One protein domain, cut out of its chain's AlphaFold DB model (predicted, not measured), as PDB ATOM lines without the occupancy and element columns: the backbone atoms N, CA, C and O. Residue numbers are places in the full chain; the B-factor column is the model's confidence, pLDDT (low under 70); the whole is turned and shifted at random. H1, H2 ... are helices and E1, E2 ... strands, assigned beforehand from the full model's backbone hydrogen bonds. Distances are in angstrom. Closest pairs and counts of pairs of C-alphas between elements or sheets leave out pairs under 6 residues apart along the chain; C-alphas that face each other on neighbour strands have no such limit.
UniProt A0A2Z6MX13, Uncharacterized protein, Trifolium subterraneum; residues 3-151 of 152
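This is residues 3 to 151 of the 152 residues of an uncharacterized protein of Trifolium subterraneum (UniProt A0A2Z6MX13). Two small three-stranded sheets stand loosely and only partly face to face, the one with the long strands E1 and E6, the other shorter; a group of three short helices, H2, H3 and H4, lies to one side, and H1 sits at the start of E1. The long strands run along the length of the domain, with the loop of residues 30 to 38 at one end and the long unnamed stretch 103 to 126 reaching to the other. The 149 printed residues hold, in order, H1 E1 E2 E3 E4 E5 E6 H2 H3 H4; both sheets, E1 - E6 - E3 and E2 - E5 - E4, are antiparallel. The class is mixed, helices and strands, with under half of the residues, 66, in named elements. It is only just compact, close to loose, with a radius of gyration of the C-alphas of 17.4 A, and elongated, spanning 55 by 32 by 28 A.

H1, residues 10 to 18, only grazes the sheet of E1, residues 20 to 29, E6, residues 93 to 102, and E3, residues 51 to 55. That sheet is twisted, with C-alphas up to 4.1 A off its best plane. Inner strand E6 pairs with E1 at 161 degrees, N 25 and O 97 being 2.8 A apart, and with E3 at 169 degrees, N 54 and O 96 being 2.8 A apart. In the other sheet, E5, residues 83 to 86, is the inner strand: it pairs with E2, residues 39 to 44, with N 44 and O 83 at 2.9 A, and forms a hairpin with E4, residues 60 to 62, with N 84 and O 61 at 2.9 A. The closest C-alphas of E1 and E2 are those of Tyr 29 and Gly 40, 6.9 A apart. H2, residues 127 to 134, is only just on the first sheet, with 5 pairs of C-alphas within 10 A, and only grazes it. H2 touches H4, residues 145 to 150, the closest C-alphas being those of Phe 134 and Arg 145, 6.7 A apart, at a steep tilt of 46 degrees, opposite ways. H3, residues 137 to 141, is close to H4 but not clearly touching, with the C-alphas of Ala 139 and Arg 145 closest at 5.4 A. In H1, H2, H3 and H4 every O i to N i+4 pair is within hydrogen-bond range.

H1 begins at C-alpha 10, (-27.520, -40.574, 14.737), and is 12.3 A long. E1 is 28.3 A, E2 12.4 A, E3 12.7 A and E6 29.1 A, E6 ending at C-alpha 102, (-18.002, -27.229, 11.525). E4 and E5 are short; H2 is 10.2 A, H3 6.5 A and H4 8.7 A, H4 ending at C-alpha 150, (-21.020, -24.169, -3.270).

The C-alphas of Val 34 and Lys 115 are the two farthest apart, at 56.0 A. The printed part has no cut. The links E4 to E5 and E6 to H2 are long. Mean pLDDT of the printed part is 87.3; residues 64 to 71 are under 70.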
ATOM      1  N   PHE A   3     -32.404 -32.813  14.577       81.31
ATOM      2  CA  PHE A   3     -31.922 -33.876  13.696       81.31
ATOM      3  C   PHE A   3     -32.886 -35.072  13.597       81.31
ATOM      4  O   PHE A   3     -33.182 -35.530  12.496       81.31
ATOM      5  N   ASP A   4     -33.448 -35.514  14.726       83.38
ATOM      6  CA  ASP A   4     -34.391 -36.644  14.769       83.38
ATOM      7  C   ASP A   4     -35.692 -36.327  14.016       83.38
ATOM      8  O   ASP A   4     -36.259 -37.205  13.374       83.38
ATOM      9  N   SER A   5     -36.157 -35.067  14.044       85.62
ATOM     10  CA  SER A   5     -37.372 -34.672  13.308       85.62
ATOM     11  C   SER A   5     -37.211 -34.729  11.788       85.62
ATOM     12  O   SER A   5     -38.207 -34.740  11.075       85.62
ATOM     13  N   TYR A   6     -35.969 -34.777  11.305       84.62
ATOM     14  CA  TYR A   6     -35.630 -34.943   9.894       84.62
ATOM     15  C   TYR A   6     -35.204 -36.380   9.552       84.62
ATOM     16  O   TYR A   6     -34.766 -36.626   8.433       84.62
ATOM     17  N   GLY A   7     -35.340 -37.328  10.490       87.88
ATOM     18  CA  GLY A   7     -35.051 -38.746  10.255       87.88
ATOM     19  C   GLY A   7     -33.572 -39.060  10.030       87.88
ATOM     20  O   GLY A   7     -33.256 -40.063   9.400       87.88
ATOM     21  N   LEU A   8     -32.669 -38.206  10.514       86.75
ATOM     22  CA  LEU A   8     -31.242 -38.350  10.250       86.75
ATOM     23  C   LEU A   8     -30.594 -39.441  11.090       86.75
ATOM     24  O   LEU A   8     -30.877 -39.594  12.281       86.75
ATOM     25  N   GLU A   9     -29.644 -40.146  10.479       89.50
ATOM     26  CA  GLU A   9     -28.834 -41.129  11.178       89.50
ATOM     27  C   GLU A   9     -28.039 -40.490  12.320       89.50
ATOM     28  O   GLU A   9     -27.232 -39.573  12.131       89.50
ATOM     29  N   ARG A  10     -28.192 -41.051  13.523       88.88
ATOM     30  CA  ARG A  10     -27.520 -40.574  14.737       88.88
ATOM     31  C   ARG A  10     -26.001 -40.466  14.584       88.88
ATOM     32  O   ARG A  10     -25.414 -39.494  15.046       88.88
ATOM     33  N   LYS A  11     -25.379 -41.408  13.870       89.94
ATOM     34  CA  LYS A  11     -23.933 -41.407  13.606       89.94
ATOM     35  C   LYS A  11     -23.480 -40.156  12.841       89.94
ATOM     36  O   LYS A  11     -22.447 -39.586  13.172       89.94
ATOM     37  N   LYS A  12     -24.256 -39.694  11.849       86.56
ATOM     38  CA  LYS A  12     -23.943 -38.476  11.078       86.56
ATOM     39  C   LYS A  12     -23.989 -37.232  11.970       86.56
ATOM     40  O   LYS A  12     -23.129 -36.358  11.853       86.56
ATOM     41  N   VAL A  13     -24.954 -37.188  12.893       86.88
ATOM     42  CA  VAL A  13     -25.083 -36.122  13.900       86.88
ATOM     43  C   VAL A  13     -23.903 -36.139  14.868       86.88
ATOM     44  O   VAL A  13     -23.298 -35.098  15.103       86.88
ATOM     45  N   GLU A  14     -23.541 -37.309  15.394       90.69
ATOM     46  CA  GLU A  14     -22.411 -37.473  16.317       90.69
ATOM     47  C   GLU A  14     -21.095 -37.028  15.667       90.69
ATOM     48  O   GLU A  14     -20.393 -36.194  16.231       90.69
ATOM     49  N   THR A  15     -20.821 -37.444  14.425       91.12
ATOM     50  CA  THR A  15     -19.633 -36.987  13.685       91.12
ATOM     51  C   THR A  15     -19.625 -35.471  13.461       91.12
ATOM     52  O   THR A  15     -18.567 -34.844  13.517       91.12
ATOM     53  N   LEU A  16     -20.780 -34.851  13.189       89.38
ATOM     54  CA  LEU A  16     -20.859 -33.393  13.081       89.38
ATOM     55  C   LEU A  16     -20.491 -32.734  14.415       89.38
ATOM     56  O   LEU A  16     -19.639 -31.847  14.428       89.38
ATOM     57  N   LEU A  17     -21.071 -33.199  15.523       90.25
ATOM     58  CA  LEU A  17     -20.811 -32.669  16.863       90.25
ATOM     59  C   LEU A  17     -19.343 -32.822  17.286       90.25
ATOM     60  O   LEU A  17     -18.779 -31.869  17.815       90.25
ATOM     61  N   GLU A  18     -18.716 -33.969  17.016       94.12
ATOM     62  CA  GLU A  18     -17.299 -34.235  17.318       94.12
ATOM     63  C   GLU A  18     -16.345 -33.309  16.558       94.12
ATOM     64  O   GLU A  18     -15.300 -32.925  17.074       94.12
ATOM     65  N   SER A  19     -16.714 -32.936  15.334       94.06
ATOM     66  CA  SER A  19     -15.939 -32.013  14.502       94.06
ATOM     67  C   SER A  19     -16.275 -30.537  14.730       94.06
ATOM     68  O   SER A  19     -15.743 -29.685  14.026       94.06
ATOM     69  N   THR A  20     -17.207 -30.216  15.629       94.81
ATOM     70  CA  THR A  20     -17.702 -28.847  15.796       94.81
ATOM     71  C   THR A  20     -16.837 -28.062  16.776       94.81
ATOM     72  O   THR A  20     -16.726 -28.415  17.949       94.81
ATOM     73  N   ASP A  21     -16.317 -26.931  16.314       96.00
ATOM     74  CA  ASP A  21     -15.690 -25.917  17.149       96.00
ATOM     75  C   ASP A  21     -16.739 -24.951  17.706       96.00
ATOM     76  O   ASP A  21     -17.712 -24.592  17.034       96.00
ATOM     77  N   TYR A  22     -16.516 -24.468  18.927       95.62
ATOM     78  CA  TYR A  22     -17.420 -23.541  19.601       95.62
ATOM     79  C   TYR A  22     -16.707 -22.248  19.982       95.62
ATOM     80  O   TYR A  22     -15.648 -22.262  20.607       95.62
ATOM     81  N   VAL A  23     -17.335 -21.116  19.668       96.00
ATOM     82  CA  VAL A  23     -16.854 -19.790  20.064       96.00
ATOM     83  C   VAL A  23     -17.901 -19.109  20.928       96.00
ATOM     84  O   VAL A  23     -19.036 -18.893  20.503       96.00
ATOM     85  N   VAL A  24     -17.500 -18.713  22.135       96.81
ATOM     86  CA  VAL A  24     -18.293 -17.815  22.976       96.81
ATOM     87  C   VAL A  24     -17.951 -16.377  22.613       96.81
ATOM     88  O   VAL A  24     -16.791 -15.971  22.666       96.81
ATOM     89  N   ARG A  25     -18.964 -15.584  22.265       96.00
ATOM     90  CA  ARG A  25     -18.813 -14.161  21.949       96.00
ATOM     91  C   ARG A  25     -19.687 -13.313  22.861       96.00
ATOM     92  O   ARG A  25     -20.901 -13.497  22.918       96.00
ATOM     93  N   GLY A  26     -19.061 -12.370  23.559       96.00
ATOM     94  CA  GLY A  26     -19.748 -11.324  24.310       96.00
ATOM     95  C   GLY A  26     -20.007 -10.102  23.433       96.00
ATOM     96  O   GLY A  26     -19.136  -9.685  22.671       96.00
ATOM     97  N   PHE A  27     -21.193  -9.518  23.560       94.44
ATOM     98  CA  PHE A  27     -21.591  -8.306  22.858       94.44
ATOM     99  C   PHE A  27     -22.043  -7.252  23.861       94.44
ATOM    100  O   PHE A  27     -22.832  -7.541  24.764       94.44
ATOM    101  N   LYS A  28     -21.573  -6.020  23.660       94.50
ATOM    102  CA  LYS A  28     -22.001  -4.830  24.392       94.50
ATOM    103  C   LYS A  28     -22.524  -3.803  23.395       94.50
ATOM    104  O   LYS A  28     -21.826  -3.452  22.449       94.50
ATOM    105  N   TYR A  29     -23.723  -3.294  23.647       93.38
ATOM    106  CA  TYR A  29     -24.354  -2.232  22.872       93.38
ATOM    107  C   TYR A  29     -24.615  -1.043  23.791       93.38
ATOM    108  O   TYR A  29     -25.330  -1.164  24.789       93.38
ATOM    109  N   ARG A  30     -24.021   0.104  23.455       93.31
ATOM    110  CA  ARG A  30     -24.298   1.370  24.141       93.31
ATOM    111  C   ARG A  30     -25.667   1.912  23.742       93.31
ATOM    112  O   ARG A  30     -26.210   1.527  22.711       93.31
ATOM    113  N   THR A  31     -26.190   2.843  24.524       92.69
ATOM    114  CA  THR A  31     -27.382   3.598  24.135       92.69
ATOM    115  C   THR A  31     -27.075   4.535  22.949       92.69
ATOM    116  O   THR A  31     -25.950   5.050  22.857       92.69
ATOM    117  N   PRO A  32     -28.031   4.752  22.023       91.19
ATOM    118  CA  PRO A  32     -27.885   5.731  20.946       91.19
ATOM    119  C   PRO A  32     -27.857   7.165  21.493       91.19
ATOM    120  O   PRO A  32     -28.513   7.470  22.493       91.19
ATOM    121  N   GLN A  33     -27.100   8.048  20.844       91.88
ATOM    122  CA  GLN A  33     -27.077   9.486  21.119       91.88
ATOM    123  C   GLN A  33     -28.126  10.231  20.281       91.88
ATOM    124  O   GLN A  33     -28.710   9.688  19.344       91.88
ATOM    125  N   VAL A  34     -28.374  11.501  20.617       91.25
ATOM    126  CA  VAL A  34     -29.322  12.345  19.876       91.25
ATOM    127  C   VAL A  34     -28.883  12.459  18.414       91.25
ATOM    128  O   VAL A  34     -27.763  12.873  18.130       91.25
ATOM    129  N   GLY A  35     -29.782  12.102  17.495       91.38
ATOM    130  CA  GLY A  35     -29.524  12.107  16.052       91.38
ATOM    131  C   GLY A  35     -28.914  10.812  15.503       91.38
ATOM    132  O   GLY A  35     -28.794  10.686  14.286       91.38
ATOM    133  N   GLU A  36     -28.567   9.837  16.349       91.75
ATOM    134  CA  GLU A  36     -28.113   8.521  15.893       91.75
ATOM    135  C   GLU A  36     -29.287   7.588  15.560       91.75
ATOM    136  O   GLU A  36     -30.378   7.680  16.124       91.75
ATOM    137  N   SER A  37     -29.040   6.644  14.650       91.19
ATOM    138  CA  SER A  37     -29.954   5.528  14.411       91.19
ATOM    139  C   SER A  37     -29.923   4.547  15.584       91.19
ATOM    140  O   SER A  37     -28.860   4.239  16.122       91.19
ATOM    141  N   ASN A  38     -31.076   3.966  15.912       90.25
ATOM    142  CA  ASN A  38     -31.177   2.883  16.895       90.25
ATOM    143  C   ASN A  38     -30.714   1.522  16.334       90.25
ATOM    144  O   ASN A  38     -30.785   0.511  17.034       90.25
ATOM    145  N   LEU A  39     -30.261   1.450  15.078       90.88
ATOM    146  CA  LEU A  39     -29.752   0.214  14.486       90.88
ATOM    147  C   LEU A  39     -28.394  -0.159  15.102       90.88
ATOM    148  O   LEU A  39     -27.376   0.451  14.790       90.88
ATOM    149  N   GLY A  40     -28.378  -1.187  15.951       89.06
ATOM    150  CA  GLY A  40     -27.157  -1.699  16.579       89.06
ATOM    151  C   GLY A  40     -26.397  -2.689  15.701       89.06
ATOM    152  O   GLY A  40     -25.174  -2.635  15.619       89.06
ATOM    153  N   VAL A  41     -27.115  -3.595  15.035       89.50
ATOM    154  CA  VAL A  41     -26.548  -4.524  14.047       89.50
ATOM    155  C   VAL A  41     -27.484  -4.581  12.852       89.50
ATOM    156  O   VAL A  41     -28.687  -4.782  13.025       89.50
ATOM    157  N   ALA A  42     -26.928  -4.414  11.652       88.25
ATOM    158  CA  ALA A  42     -27.678  -4.521  10.407       88.25
ATOM    159  C   ALA A  42     -28.304  -5.923  10.234       88.25
ATOM    160  O   ALA A  42     -27.795  -6.897  10.795       88.25
ATOM    161  N   PRO A  43     -29.398  -6.050   9.460       87.00
ATOM    162  CA  PRO A  43     -29.974  -7.349   9.132       87.00
ATOM    163  C   PRO A  43     -28.941  -8.292   8.511       87.00
ATOM    164  O   PRO A  43     -28.306  -7.952   7.516       87.00
ATOM    165  N   HIS A  44     -28.787  -9.477   9.094       86.31
ATOM    166  CA  HIS A  44     -27.879 -10.512   8.612       86.31
ATOM    167  C   HIS A  44     -28.363 -11.898   9.040       86.31
ATOM    168  O   HIS A  44     -29.226 -12.031   9.903       86.31
ATOM    169  N   ALA A  45     -27.801 -12.932   8.428       85.44
ATOM    170  CA  ALA A  45     -27.828 -14.287   8.948       85.44
ATOM    171  C   ALA A  45     -26.428 -14.638   9.446       85.44
ATOM    172  O   ALA A  45     -25.435 -14.171   8.877       85.44
ATOM    173  N   ASP A  46     -26.351 -15.466  10.481       87.75
ATOM    174  CA  ASP A  46     -25.066 -15.970  10.939       87.75
ATOM    175  C   ASP A  46     -24.431 -16.869   9.874       87.75
ATOM    176  O   ASP A  46     -25.113 -17.625   9.180       87.75
ATOM    177  N   ALA A  47     -23.104 -16.797   9.773       87.62
ATOM    178  CA  ALA A  47     -22.316 -17.751   9.000       87.62
ATOM    179  C   ALA A  47     -21.932 -18.994   9.822       87.62
ATOM    180  O   ALA A  47     -21.334 -19.903   9.266       87.62
ATOM    181  N   SER A  48     -22.245 -19.031  11.126       89.75
ATOM    182  CA  SER A  48     -22.131 -20.227  11.967       89.75
ATOM    183  C   SER A  48     -23.207 -21.255  11.607       89.75
ATOM    184  O   SER A  48     -24.193 -20.955  10.933       89.75
ATOM    185  N   PHE A  49     -23.031 -22.490  12.078       86.44
ATOM    186  CA  PHE A  49     -24.006 -23.552  11.857       86.44
ATOM    187  C   PHE A  49     -25.234 -23.399  12.770       86.44
ATOM    188  O   PHE A  49     -26.365 -23.354  12.291       86.44
ATOM    189  N   ILE A  50     -25.021 -23.293  14.086       88.06
ATOM    190  CA  ILE A  50     -26.053 -23.031  15.096       88.06
ATOM    191  C   ILE A  50     -25.526 -21.965  16.061       88.06
ATOM    192  O   ILE A  50     -24.377 -22.016  16.504       88.06
ATOM    193  N   THR A  51     -26.390 -21.019  16.432       90.50
ATOM    194  CA  THR A  51     -26.097 -20.019  17.464       90.50
ATOM    195  C   THR A  51     -27.110 -20.123  18.598       90.50
ATOM    196  O   THR A  51     -28.319 -20.081  18.369       90.50
ATOM    197  N   ILE A  52     -26.620 -20.217  19.836       92.38
ATOM    198  CA  ILE A  52     -27.435 -20.069  21.048       92.38
ATOM    199  C   ILE A  52     -27.138 -18.696  21.640       92.38
ATOM    200  O   ILE A  52     -25.998 -18.409  22.006       92.38
ATOM    201  N   LEU A  53     -28.159 -17.846  21.737       93.25
ATOM    202  CA  LEU A  53     -28.024 -16.489  22.257       93.25
ATOM    203  C   LEU A  53     -28.694 -16.354  23.627       93.25
ATOM    204  O   LEU A  53     -29.861 -16.696  23.796       93.25
ATOM    205  N   ASN A  54     -27.972 -15.765  24.575       92.50
ATOM    206  CA  ASN A  54     -28.503 -15.309  25.852       92.50
ATOM    207  C   ASN A  54     -28.537 -13.773  25.889       92.50
ATOM    208  O   ASN A  54     -27.530 -13.116  25.611       92.50
ATOM    209  N   GLN A  55     -29.680 -13.196  26.258       88.44
ATOM    210  CA  GLN A  55     -29.878 -11.749  26.391       88.44
ATOM    211  C   GLN A  55     -30.790 -11.443  27.583       88.44
ATOM    212  O   GLN A  55     -31.660 -12.240  27.917       88.44
ATOM    213  N   LYS A  56     -30.605 -10.274  28.209       84.88
ATOM    214  CA  LYS A  56     -31.431  -9.812  29.344       84.88
ATOM    215  C   LYS A  56     -32.358  -8.645  29.009       84.88
ATOM    216  O   LYS A  56     -33.195  -8.282  29.825       84.88
ATOM    217  N   VAL A  57     -32.165  -8.031  27.845       85.81
ATOM    218  CA  VAL A  57     -32.907  -6.852  27.391       85.81
ATOM    219  C   VAL A  57     -33.328  -7.076  25.946       85.81
ATOM    220  O   VAL A  57     -32.548  -7.611  25.151       85.81
ATOM    221  N   GLU A  58     -34.553  -6.666  25.628       83.06
ATOM    222  CA  GLU A  58     -35.137  -6.736  24.290       83.06
ATOM    223  C   GLU A  58     -34.315  -5.944  23.258       83.06
ATOM    224  O   GLU A  58     -33.538  -5.047  23.594       83.06
ATOM    225  N   GLY A  59     -34.475  -6.297  21.983       80.62
ATOM    226  CA  GLY A  59     -33.798  -5.629  20.869       80.62
ATOM    227  C   GLY A  59     -33.338  -6.571  19.762       80.62
ATOM    228  O   GLY A  59     -33.046  -6.112  18.664       80.62
ATOM    229  N   LEU A  60     -33.282  -7.882  20.014       86.62
ATOM    230  CA  LEU A  60     -33.145  -8.858  18.936       86.62
ATOM    231  C   LEU A  60     -34.463  -8.933  18.162       86.62
ATOM    232  O   LEU A  60     -35.496  -9.269  18.737       86.62
ATOM    233  N   GLU A  61     -34.407  -8.690  16.861       81.06
ATOM    234  CA  GLU A  61     -35.526  -8.921  15.954       81.06
ATOM    235  C   GLU A  61     -35.157 -10.030  14.978       81.06
ATOM    236  O   GLU A  61     -34.093 -10.002  14.358       81.06
ATOM    237  N   VAL A  62     -36.059 -10.996  14.836       79.25
ATOM    238  CA  VAL A  62     -35.926 -12.132  13.925       79.25
ATOM    239  C   VAL A  62     -36.903 -11.948  12.775       79.25
ATOM    240  O   VAL A  62     -38.102 -11.761  12.983       79.25
ATOM    241  N   LYS A  63     -36.401 -12.025  11.545       70.50
ATOM    242  CA  LYS A  63     -37.227 -12.022  10.343       70.50
ATOM    243  C   LYS A  63     -37.813 -13.422  10.137       70.50
ATOM    244  O   LYS A  63     -37.095 -14.366   9.810       70.50
ATOM    245  N   LEU A  64     -39.125 -13.548  10.342       65.81
ATOM    246  CA  LEU A  64     -39.886 -14.778  10.086       65.81
ATOM    247  C   LEU A  64     -40.003 -15.068   8.583       65.81
ATOM    248  O   LEU A  64     -39.763 -14.188   7.753       65.81
ATOM    249  N   LYS A  65     -40.353 -16.312   8.214       61.97
ATOM    250  CA  LYS A  65     -40.270 -16.721   6.812       61.97
ATOM    251  C   LYS A  65     -41.282 -16.094   5.862       61.97
ATOM    252  O   LYS A  65     -42.449 -16.452   5.903       61.97
ATOM    253  N   ASN A  66     -40.771 -15.343   4.881       49.56
ATOM    254  CA  ASN A  66     -41.413 -15.102   3.583       49.56
ATOM    255  C   ASN A  66     -40.458 -15.050   2.351       49.56
ATOM    256  O   ASN A  66     -40.861 -14.512   1.328       49.56
ATOM    257  N   GLY A  67     -39.249 -15.656   2.380       45.78
ATOM    258  CA  GLY A  67     -38.522 -16.022   1.132       45.78
ATOM    259  C   GLY A  67     -36.973 -16.041   1.132       45.78
ATOM    260  O   GLY A  67     -36.363 -15.088   0.679       45.78
ATOM    261  N   GLU A  68     -36.370 -17.180   1.505       36.91
ATOM    262  CA  GLU A  68     -34.959 -17.647   1.342       36.91
ATOM    263  C   GLU A  68     -33.882 -17.366   2.433       36.91
ATOM    264  O   GLU A  68     -33.951 -16.393   3.175       36.91
ATOM    265  N   TRP A  69     -32.964 -18.345   2.616       46.69
ATOM    266  CA  TRP A  69     -32.683 -19.047   3.895       46.69
ATOM    267  C   TRP A  69     -31.243 -19.657   4.012       46.69
ATOM    268  O   TRP A  69     -30.459 -19.525   3.084       46.69
ATOM    269  N   CYS A  70     -30.884 -20.327   5.131       45.47
ATOM    270  CA  CYS A  70     -29.713 -21.223   5.319       45.47
ATOM    271  C   CYS A  70     -30.109 -22.568   4.747       45.47
ATOM    272  O   CYS A  70     -31.284 -22.921   4.793       45.47
ATOM    273  N   VAL A  71     -29.157 -23.274   4.169       58.38
ATOM    274  CA  VAL A  71     -29.538 -24.024   2.979       58.38
ATOM    275  C   VAL A  71     -28.696 -25.265   2.735       58.38
ATOM    276  O   VAL A  71     -29.196 -26.226   2.174       58.38
ATOM    277  N   VAL A  72     -27.450 -25.333   3.212       73.94
ATOM    278  CA  VAL A  72     -26.569 -26.409   2.726       73.94
ATOM    279  C   VAL A  72     -26.785 -27.736   3.434       73.94
ATOM    280  O   VAL A  72     -27.183 -28.706   2.802       73.94
ATOM    281  N   TRP A  73     -26.551 -27.792   4.748       81.69
ATOM    282  CA  TRP A  73     -26.667 -29.048   5.496       81.69
ATOM    283  C   TRP A  73     -28.086 -29.631   5.430       81.69
ATOM    284  O   TRP A  73     -28.266 -30.842   5.347       81.69
ATOM    285  N   SER A  74     -29.093 -28.755   5.412       79.38
ATOM    286  CA  SER A  74     -30.505 -29.121   5.330       79.38
ATOM    287  C   SER A  74     -31.048 -29.228   3.899       79.38
ATOM    288  O   SER A  74     -32.235 -29.500   3.751       79.38
ATOM    289  N   ASN A  75     -30.234 -28.984   2.863       84.62
ATOM    290  CA  ASN A  75     -30.666 -28.887   1.462       84.62
ATOM    291  C   ASN A  75     -31.930 -28.010   1.276       84.62
ATOM    292  O   ASN A  75     -32.958 -28.456   0.778       84.62
ATOM    293  N   ASP A  76     -31.871 -26.769   1.755       81.31
ATOM    294  CA  ASP A  76     -32.924 -25.735   1.791       81.31
ATOM    295  C   ASP A  76     -34.088 -25.969   2.761       81.31
ATOM    296  O   ASP A  76     -34.947 -25.092   2.915       81.31
ATOM    297  N   ARG A  77     -34.109 -27.085   3.499       78.12
ATOM    298  CA  ARG A  77     -35.238 -27.413   4.385       78.12
ATOM    299  C   ARG A  77     -35.295 -26.545   5.645       78.12
ATOM    300  O   ARG A  77     -36.371 -26.088   6.036       78.12
ATOM    301  N   ILE A  78     -34.151 -26.269   6.279       78.88
ATOM    302  CA  ILE A  78     -34.088 -25.505   7.540       78.88
ATOM    303  C   ILE A  78     -33.485 -24.127   7.317       78.88
ATOM    304  O   ILE A  78     -32.307 -24.044   6.985       78.88
ATOM    305  N   PRO A  79     -34.217 -23.050   7.626       75.31
ATOM    306  CA  PRO A  79     -33.719 -21.705   7.421       75.31
ATOM    307  C   PRO A  79     -32.615 -21.123   8.278       75.31
ATOM    308  O   PRO A  79     -32.514 -21.391   9.465       75.31
ATOM    309  N   ALA A  80     -31.952 -20.119   7.690       77.50
ATOM    310  CA  ALA A  80     -31.120 -19.148   8.378       77.50
ATOM    311  C   ALA A  80     -32.065 -18.167   9.021       77.50
ATOM    312  O   ALA A  80     -32.868 -17.529   8.345       77.50
ATOM    313  N   CYS A  81     -31.926 -17.994  10.317       79.62
ATOM    314  CA  CYS A  81     -32.604 -16.924  11.003       79.62
ATOM    315  C   CYS A  81     -31.944 -15.591  10.615       79.62
ATOM    316  O   CYS A  81     -30.908 -15.228  11.173       79.62
ATOM    317  N   ALA A  82     -32.508 -14.876   9.635       83.12
ATOM    318  CA  ALA A  82     -32.119 -13.494   9.399       83.12
ATOM    319  C   ALA A  82     -32.592 -12.658  10.588       83.12
ATOM    320  O   ALA A  82     -33.756 -12.714  10.983       83.12
ATOM    321  N   HIS A  83     -31.693 -11.892  11.174       87.56
ATOM    322  CA  HIS A  83     -31.953 -11.155  12.390       87.56
ATOM    323  C   HIS A  83     -31.182  -9.837  12.399       87.56
ATOM    324  O   HIS A  83     -30.256  -9.611  11.619       87.56
ATOM    325  N   ARG A  84     -31.612  -8.926  13.265       89.06
ATOM    326  CA  ARG A  84     -30.963  -7.633  13.495       89.06
ATOM    327  C   ARG A  84     -31.027  -7.282  14.972       89.06
ATOM    328  O   ARG A  84     -31.786  -7.888  15.730       89.06
ATOM    329  N   VAL A  85     -30.243  -6.286  15.372       89.75
ATOM    330  CA  VAL A  85     -30.311  -5.737  16.728       89.75
ATOM    331  C   VAL A  85     -30.724  -4.282  16.649       89.75
ATOM    332  O   VAL A  85     -30.048  -3.471  16.016       89.75
ATOM    333  N   PHE A  86     -31.815  -3.960  17.329       88.31
ATOM    334  CA  PHE A  86     -32.342  -2.616  17.473       88.31
ATOM    335  C   PHE A  86     -32.243  -2.186  18.940       88.31
ATOM    336  O   PHE A  86     -32.649  -2.907  19.852       88.31
ATOM    337  N   ILE A  87     -31.648  -1.023  19.189       88.81
ATOM    338  CA  ILE A  87     -31.323  -0.534  20.528       88.81
ATOM    339  C   ILE A  87     -32.419   0.434  20.979       88.81
ATOM    340  O   ILE A  87     -32.304   1.645  20.818       88.81
ATOM    341  N   ASN A  88     -33.491  -0.114  21.556       79.81
ATOM    342  CA  ASN A  88     -34.611   0.664  22.115       79.81
ATOM    343  C   ASN A  88     -34.534   0.871  23.633       79.81
ATOM    344  O   ASN A  88     -35.396   1.509  24.235       79.81
ATOM    345  N   SER A  89     -33.508   0.313  24.266       78.69
ATOM    346  CA  SER A  89     -33.310   0.389  25.706       78.69
ATOM    347  C   SER A  89     -32.671   1.719  26.118       78.69
ATOM    348  O   SER A  89     -31.772   2.223  25.449       78.69
ATOM    349  N   LYS A  90     -33.089   2.250  27.275       85.31
ATOM    350  CA  LYS A  90     -32.437   3.395  27.942       85.31
ATOM    351  C   LYS A  90     -31.179   3.000  28.726       85.31
ATOM    352  O   LYS A  90     -30.500   3.867  29.265       85.31
ATOM    353  N   ILE A  91     -30.889   1.702  28.807       90.19
ATOM    354  CA  ILE A  91     -29.681   1.132  29.414       90.19
ATOM    355  C   ILE A  91     -28.871   0.356  28.374       90.19
ATOM    356  O   ILE A  91     -29.419  -0.111  27.372       90.19
ATOM    357  N   GLU A  92     -27.576   0.180  28.636       92.88
ATOM    358  CA  GLU A  92     -26.703  -0.650  27.806       92.88
ATOM    359  C   GLU A  92     -27.234  -2.087  27.698       92.88
ATOM    360  O   GLU A  92     -27.660  -2.692  28.687       92.88
ATOM    361  N   ARG A  93     -27.183  -2.655  26.490       92.56
ATOM    362  CA  ARG A  93     -27.584  -4.040  26.234       92.56
ATOM    363  C   ARG A  93     -26.351  -4.931  26.188       92.56
ATOM    364  O   ARG A  93     -25.384  -4.640  25.488       92.56
ATOM    365  N   TYR A  94     -26.441  -6.063  26.874       93.88
ATOM    366  CA  TYR A  94     -25.435  -7.118  26.858       93.88
ATOM    367  C   TYR A  94     -26.060  -8.416  26.356       93.88
ATOM    368  O   TYR A  94     -27.186  -8.760  26.732       93.88
ATOM    369  N   SER A  95     -25.325  -9.146  25.524       94.75
ATOM    370  CA  SER A  95     -25.694 -10.502  25.123       94.75
ATOM    371  C   SER A  95     -24.463 -11.383  24.972       94.75
ATOM    372  O   SER A  95     -23.379 -10.894  24.665       94.75
ATOM    373  N   THR A  96     -24.653 -12.685  25.143       96.56
ATOM    374  CA  THR A  96     -23.619 -13.697  24.912       96.56
ATOM    375  C   THR A  96     -24.134 -14.693  23.890       96.56
ATOM    376  O   THR A  96     -25.249 -15.192  24.037       96.56
ATOM    377  N   GLY A  97     -23.341 -14.975  22.862       95.69
ATOM    378  CA  GLY A  97     -23.617 -16.017  21.881       95.69
ATOM    379  C   GLY A  97     -22.646 -17.181  22.033       95.69
ATOM    380  O   GLY A  97     -21.448 -16.952  22.193       95.69
ATOM    381  N   LEU A  98     -23.152 -18.408  21.949       96.50
ATOM    382  CA  LEU A  98     -22.373 -19.608  21.656       96.50
ATOM    383  C   LEU A  98     -22.585 -19.941  20.178       96.50
ATOM    384  O   LEU A  98     -23.697 -20.293  19.791       96.50
ATOM    385  N   LEU A  99     -21.542 -19.785  19.368       94.56
ATOM    386  CA  LEU A  99     -21.573 -20.000  17.923       94.56
ATOM    387  C   LEU A  99     -20.846 -21.305  17.602       94.56
ATOM    388  O   LEU A  99     -19.730 -21.500  18.086       94.56
ATOM    389  N   SER A 100     -21.453 -22.166  16.785       93.88
ATOM    390  CA  SER A 100     -20.842 -23.417  16.336       93.88
ATOM    391  C   SER A 100     -20.312 -23.334  14.903       93.88
ATOM    392  O   SER A 100     -20.976 -22.816  14.003       93.88
ATOM    393  N   TYR A 101     -19.122 -23.877  14.679       93.50
ATOM    394  CA  TYR A 101     -18.469 -23.948  13.376       93.50
ATOM    395  C   TYR A 101     -18.066 -25.386  13.098       93.50
ATOM    396  O   TYR A 101     -17.560 -26.077  13.972       93.50
ATOM    397  N   ALA A 102     -18.314 -25.854  11.884       92.44
ATOM    398  CA  ALA A 102     -18.002 -27.229  11.525       92.44
ATOM    399  C   ALA A 102     -16.542 -27.322  11.072       92.44
ATOM    400  O   ALA A 102     -16.169 -26.712  10.076       92.44
ATOM    401  N   GLY A 103     -15.735 -28.107  11.777       91.56
ATOM    402  CA  GLY A 103     -14.351 -28.428  11.421       91.56
ATOM    403  C   GLY A 103     -14.221 -29.564  10.403       91.56
ATOM    404  O   GLY A 103     -13.111 -29.990  10.091       91.56
ATOM    405  N   LYS A 104     -15.343 -30.065   9.877       91.44
ATOM    406  CA  LYS A 104     -15.395 -31.053   8.792       91.44
ATOM    407  C   LYS A 104     -15.978 -30.452   7.517       91.44
ATOM    408  O   LYS A 104     -16.607 -29.394   7.535       91.44
ATOM    409  N   ILE A 105     -15.838 -31.194   6.419       93.88
ATOM    410  CA  ILE A 105     -16.572 -30.915   5.184       93.88
ATOM    411  C   ILE A 105     -18.076 -30.992   5.455       93.88
ATOM    412  O   ILE A 105     -18.577 -31.961   6.033       93.88
ATOM    413  N   MET A 106     -18.771 -29.941   5.042       92.75
ATOM    414  CA  MET A 106     -20.213 -29.794   5.128       92.75
ATOM    415  C   MET A 106     -20.839 -30.175   3.796       92.75
ATOM    416  O   MET A 106     -20.393 -29.724   2.744       92.75
ATOM    417  N   GLU A 107     -21.895 -30.973   3.838       91.69
ATOM    418  CA  GLU A 107     -22.584 -31.459   2.646       91.69
ATOM    419  C   GLU A 107     -24.078 -31.672   2.927       91.69
ATOM    420  O   GLU A 107     -24.457 -31.907   4.086       91.69
ATOM    421  N   PRO A 108     -24.938 -31.573   1.898       91.56
ATOM    422  CA  PRO A 108     -26.331 -31.989   2.006       91.56
ATOM    423  C   PRO A 108     -26.441 -33.434   2.500       91.56
ATOM    424  O   PRO A 108     -25.743 -34.316   2.006       91.56
ATOM    425  N   GLN A 109     -27.310 -33.676   3.480       90.25
ATOM    426  CA  GLN A 109     -27.567 -35.038   3.953       90.25
ATOM    427  C   GLN A 109     -28.434 -35.778   2.931       90.25
ATOM    428  O   GLN A 109     -29.464 -35.253   2.513       90.25
ATOM    429  N   GLU A 110     -28.029 -36.984   2.537       90.00
ATOM    430  CA  GLU A 110     -28.716 -37.794   1.519       90.00
ATOM    431  C   GLU A 110     -30.198 -38.018   1.853       90.00
ATOM    432  O   GLU A 110     -31.047 -37.953   0.972       90.00
ATOM    433  N   GLU A 111     -30.524 -38.177   3.136       89.62
ATOM    434  CA  GLU A 111     -31.890 -38.332   3.651       89.62
ATOM    435  C   GLU A 111     -32.785 -37.105   3.389       89.62
ATOM    436  O   GLU A 111     -34.009 -37.179   3.507       89.62
ATOM    437  N   LEU A 112     -32.183 -35.961   3.054       88.06
ATOM    438  CA  LEU A 112     -32.858 -34.691   2.773       88.06
ATOM    439  C   LEU A 112     -32.894 -34.351   1.278       88.06
ATOM    440  O   LEU A 112     -33.425 -33.298   0.909       88.06
ATOM    441  N   VAL A 113     -32.343 -35.225   0.435       90.88
ATOM    442  CA  VAL A 113     -32.290 -35.072  -1.017       90.88
ATOM    443  C   VAL A 113     -33.244 -36.072  -1.660       90.88
ATOM    444  O   VAL A 113     -33.154 -37.276  -1.438       90.88
ATOM    445  N   ASP A 114     -34.137 -35.580  -2.509       89.56
ATOM    446  CA  ASP A 114     -35.027 -36.407  -3.317       89.56
ATOM    447  C   ASP A 114     -35.101 -35.870  -4.756       89.56
ATOM    448  O   ASP A 114     -34.691 -34.748  -5.043       89.56
ATOM    449  N   LYS A 115     -35.530 -36.706  -5.706       84.94
ATOM    450  CA  LYS A 115     -35.484 -36.349  -7.136       84.94
ATOM    451  C   LYS A 115     -36.606 -35.405  -7.572       84.94
ATOM    452  O   LYS A 115     -36.487 -34.830  -8.650       84.94
ATOM    453  N   GLU A 116     -37.679 -35.294  -6.795       86.56
ATOM    454  CA  GLU A 116     -38.919 -34.636  -7.221       86.56
ATOM    455  C   GLU A 116     -39.072 -33.252  -6.579       86.56
ATOM    456  O   GLU A 116     -39.188 -32.256  -7.286       86.56
ATOM    457  N   GLU A 117     -38.994 -33.175  -5.254       86.75
ATOM    458  CA  GLU A 117     -39.289 -31.979  -4.460       86.75
ATOM    459  C   GLU A 117     -38.010 -31.273  -3.971       86.75
ATOM    460  O   GLU A 117     -37.932 -30.041  -3.949       86.75
ATOM    461  N   HIS A 118     -36.967 -32.031  -3.612       87.75
ATOM    462  CA  HIS A 118     -35.731 -31.506  -3.016       87.75
ATOM    463  C   HIS A 118     -34.470 -32.051  -3.705       87.75
ATOM    464  O   HIS A 118     -33.690 -32.766  -3.064       87.75
ATOM    465  N   PRO A 119     -34.211 -31.696  -4.982       92.44
ATOM    466  CA  PRO A 119     -32.989 -32.113  -5.666       92.44
ATOM    467  C   PRO A 119     -31.747 -31.602  -4.935       92.44
ATOM    468  O   PRO A 119     -31.814 -30.655  -4.149       92.44
ATOM    469  N   LEU A 120     -30.595 -32.219  -5.190       93.75
ATOM    470  CA  LEU A 120     -29.324 -31.771  -4.625       93.75
ATOM    471  C   LEU A 120     -29.026 -30.335  -5.088       93.75
ATOM    472  O   LEU A 120     -28.952 -30.087  -6.290       93.75
ATOM    473  N   ARG A 121     -28.847 -29.398  -4.147       90.81
ATOM    474  CA  ARG A 121     -28.625 -27.968  -4.453       90.81
ATOM    475  C   ARG A 121     -27.204 -27.477  -4.203       90.81
ATOM    476  O   ARG A 121     -26.849 -26.391  -4.654       90.81
ATOM    477  N   TYR A 122     -26.396 -28.257  -3.487       93.81
ATOM    478  CA  TYR A 122     -25.065 -27.843  -3.053       93.81
ATOM    479  C   TYR A 122     -24.043 -28.961  -3.177       93.81
ATOM    480  O   TYR A 122     -24.338 -30.137  -2.971       93.81
ATOM    481  N   LYS A 123     -22.811 -28.557  -3.462       95.06
ATOM    482  CA  LYS A 123     -21.615 -29.390  -3.424       95.06
ATOM    483  C   LYS A 123     -21.059 -29.429  -1.993       95.06
ATOM    484  O   LYS A 123     -21.226 -28.452  -1.256       95.06
ATOM    485  N   PRO A 124     -20.361 -30.510  -1.603       95.69
ATOM    486  CA  PRO A 124     -19.595 -30.539  -0.364       95.69
ATOM    487  C   PRO A 124     -18.616 -29.362  -0.281       95.69
ATOM    488  O   PRO A 124     -18.005 -28.991  -1.286       95.69
ATOM    489  N   PHE A 125     -18.454 -28.772   0.902       95.06
ATOM    490  CA  PHE A 125     -17.619 -27.585   1.085       95.06
ATOM    491  C   PHE A 125     -16.918 -27.532   2.450       95.06
ATOM    492  O   PHE A 125     -17.441 -28.002   3.458       95.06
ATOM    493  N   ASP A 126     -15.729 -26.923   2.492       94.44
ATOM    494  CA  ASP A 126     -15.040 -26.569   3.741       94.44
ATOM    495  C   ASP A 126     -15.710 -25.341   4.372       94.44
ATOM    496  O   ASP A 126     -15.724 -24.260   3.771       94.44
ATOM    497  N   HIS A 127     -16.248 -25.493   5.586       93.94
ATOM    498  CA  HIS A 127     -16.931 -24.413   6.294       93.94
ATOM    499  C   HIS A 127     -15.974 -23.252   6.593       93.94
ATOM    500  O   HIS A 127     -16.318 -22.098   6.352       93.94
ATOM    501  N   TYR A 128     -14.736 -23.521   7.016       94.31
ATOM    502  CA  TYR A 128     -13.766 -22.449   7.245       94.31
ATOM    503  C   TYR A 128     -13.361 -21.747   5.941       94.31
ATOM    504  O   TYR A 128     -13.120 -20.540   5.934       94.31
ATOM    505  N   GLY A 129     -13.340 -22.471   4.823       94.88
ATOM    506  CA  GLY A 129     -13.211 -21.909   3.479       94.88
ATOM    507  C   GLY A 129     -14.353 -20.963   3.135       94.88
ATOM    508  O   GLY A 129     -14.099 -19.841   2.692       94.88
ATOM    509  N   TYR A 130     -15.591 -21.355   3.440       93.88
ATOM    510  CA  TYR A 130     -16.744 -20.475   3.282       93.88
ATOM    511  C   TYR A 130     -16.622 -19.218   4.150       93.88
ATOM    512  O   TYR A 130     -16.869 -18.127   3.651       93.88
ATOM    513  N   LEU A 131     -16.171 -19.323   5.408       92.62
ATOM    514  CA  LEU A 131     -15.957 -18.149   6.269       92.62
ATOM    515  C   LEU A 131     -14.909 -17.183   5.697       92.62
ATOM    516  O   LEU A 131     -15.083 -15.969   5.787       92.62
ATOM    517  N   ARG A 132     -13.838 -17.708   5.080       94.75
ATOM    518  CA  ARG A 132     -12.831 -16.888   4.383       94.75
ATOM    519  C   ARG A 132     -13.431 -16.181   3.168       94.75
ATOM    520  O   ARG A 132     -13.186 -14.993   2.986       94.75
ATOM    521  N   PHE A 133     -14.243 -16.883   2.377       93.38
ATOM    522  CA  PHE A 133     -14.974 -16.297   1.253       93.38
ATOM    523  C   PHE A 133     -16.006 -15.255   1.712       93.38
ATOM    524  O   PHE A 133     -16.129 -14.201   1.105       93.38
ATOM    525  N   PHE A 134     -16.712 -15.500   2.815       88.50
ATOM    526  CA  PHE A 134     -17.846 -14.698   3.285       88.50
ATOM    527  C   PHE A 134     -17.529 -13.212   3.508       88.50
ATOM    528  O   PHE A 134     -18.437 -12.379   3.448       88.50
ATOM    529  N   LEU A 135     -16.262 -12.890   3.788       87.31
ATOM    530  CA  LEU A 135     -15.774 -11.536   4.058       87.31
ATOM    531  C   LEU A 135     -15.125 -10.857   2.836       87.31
ATOM    532  O   LEU A 135     -14.652  -9.729   2.965       87.31
ATOM    533  N   THR A 136     -15.079 -11.505   1.668       93.69
ATOM    534  CA  THR A 136     -14.494 -10.914   0.454       93.69
ATOM    535  C   THR A 136     -15.442  -9.909  -0.200       93.69
ATOM    536  O   THR A 136     -16.664 -10.016  -0.091       93.69
ATOM    537  N   GLU A 137     -14.896  -8.942  -0.945       93.44
ATOM    538  CA  GLU A 137     -15.715  -8.000  -1.727       93.44
ATOM    539  C   GLU A 137     -16.603  -8.696  -2.760       93.44
ATOM    540  O   GLU A 137     -17.698  -8.222  -3.055       93.44
ATOM    541  N   GLU A 138     -16.120  -9.806  -3.318       92.31
ATOM    542  CA  GLU A 138     -16.880 -10.647  -4.236       92.31
ATOM    543  C   GLU A 138     -18.139 -11.178  -3.547       92.31
ATOM    544  O   GLU A 138     -19.247 -10.931  -4.019       92.31
ATOM    545  N   ALA A 139     -17.990 -11.803  -2.376       88.81
ATOM    546  CA  ALA A 139     -19.113 -12.338  -1.617       88.81
ATOM    547  C   ALA A 139     -20.100 -11.246  -1.172       88.81
ATOM    548  O   ALA A 139     -21.310 -11.474  -1.134       88.81
ATOM    549  N   LEU A 140     -19.619 -10.042  -0.848       86.44
ATOM    550  CA  LEU A 140     -20.488  -8.918  -0.483       86.44
ATOM    551  C   LEU A 140     -21.410  -8.469  -1.628       86.44
ATOM    552  O   LEU A 140     -22.470  -7.913  -1.347       86.44
ATOM    553  N   LYS A 141     -21.023  -8.709  -2.886       90.12
ATOM    554  CA  LYS A 141     -21.797  -8.348  -4.086       90.12
ATOM    555  C   LYS A 141     -22.763  -9.449  -4.533       90.12
ATOM    556  O   LYS A 141     -23.574  -9.204  -5.419       90.12
ATOM    557  N   CYS A 142     -22.676 -10.649  -3.958       85.69
ATOM    558  CA  CYS A 142     -23.543 -11.767  -4.317       85.69
ATOM    559  C   CYS A 142     -24.906 -11.686  -3.623       85.69
ATOM    560  O   CYS A 142     -24.974 -11.467  -2.414       85.69
ATOM    561  N   ASP A 143     -25.969 -12.024  -4.357       83.56
ATOM    562  CA  ASP A 143     -27.319 -12.170  -3.795       83.56
ATOM    563  C   ASP A 143     -27.385 -13.295  -2.749       83.56
ATOM    564  O   ASP A 143     -28.024 -13.165  -1.705       83.56
ATOM    565  N   SER A 144     -26.685 -14.406  -3.002       85.19
ATOM    566  CA  SER A 144     -26.564 -15.526  -2.070       85.19
ATOM    567  C   SER A 144     -25.132 -16.039  -2.024       85.19
ATOM    568  O   SER A 144     -24.698 -16.811  -2.877       85.19
ATOM    569  N   ARG A 145     -24.398 -15.642  -0.980       89.00
ATOM    570  CA  ARG A 145     -22.986 -16.018  -0.775       89.00
ATOM    571  C   ARG A 145     -22.768 -17.523  -0.818       89.00
ATOM    572  O   ARG A 145     -21.825 -17.996  -1.435       89.00
ATOM    573  N   ILE A 146     -23.645 -18.279  -0.170       87.75
ATOM    574  CA  ILE A 146     -23.498 -19.727  -0.076       87.75
ATOM    575  C   ILE A 146     -23.835 -20.438  -1.394       87.75
ATOM    576  O   ILE A 146     -23.128 -21.370  -1.764       87.75
ATOM    577  N   LYS A 147     -24.837 -19.958  -2.153       89.31
ATOM    578  CA  LYS A 147     -25.110 -20.463  -3.512       89.31
ATOM    579  C   LYS A 147     -23.945 -20.137  -4.453       89.31
ATOM    580  O   LYS A 147     -23.542 -21.006  -5.212       89.31
ATOM    581  N   THR A 148     -23.341 -18.950  -4.351       91.81
ATOM    582  CA  THR A 148     -22.122 -18.626  -5.113       91.81
ATOM    583  C   THR A 148     -20.958 -19.548  -4.750       91.81
ATOM    584  O   THR A 148     -20.236 -20.005  -5.629       91.81
ATOM    585  N   TYR A 149     -20.770 -19.830  -3.459       92.69
ATOM    586  CA  TYR A 149     -19.621 -20.596  -2.985       92.69
ATOM    587  C   TYR A 149     -19.709 -22.094  -3.314       92.69
ATOM    588  O   TYR A 149     -18.714 -22.690  -3.724       92.69
ATOM    589  N   CYS A 150     -20.875 -22.718  -3.123       94.31
ATOM    590  CA  CYS A 150     -21.020 -24.169  -3.270       94.31
ATOM    591  C   CYS A 150     -22.315 -24.629  -3.954       94.31
ATOM    592  O   CYS A 150     -22.617 -25.819  -3.912       94.31
ATOM    593  N   GLY A 151     -23.080 -23.742  -4.592       91.69
ATOM    594  CA  GLY A 151     -24.286 -24.114  -5.335       91.69
ATOM    595  C   GLY A 151     -24.018 -25.014  -6.551       91.69
ATOM    596  O   GLY A 151     -22.898 -25.072  -7.084       91.69
TER     597      GLY A 151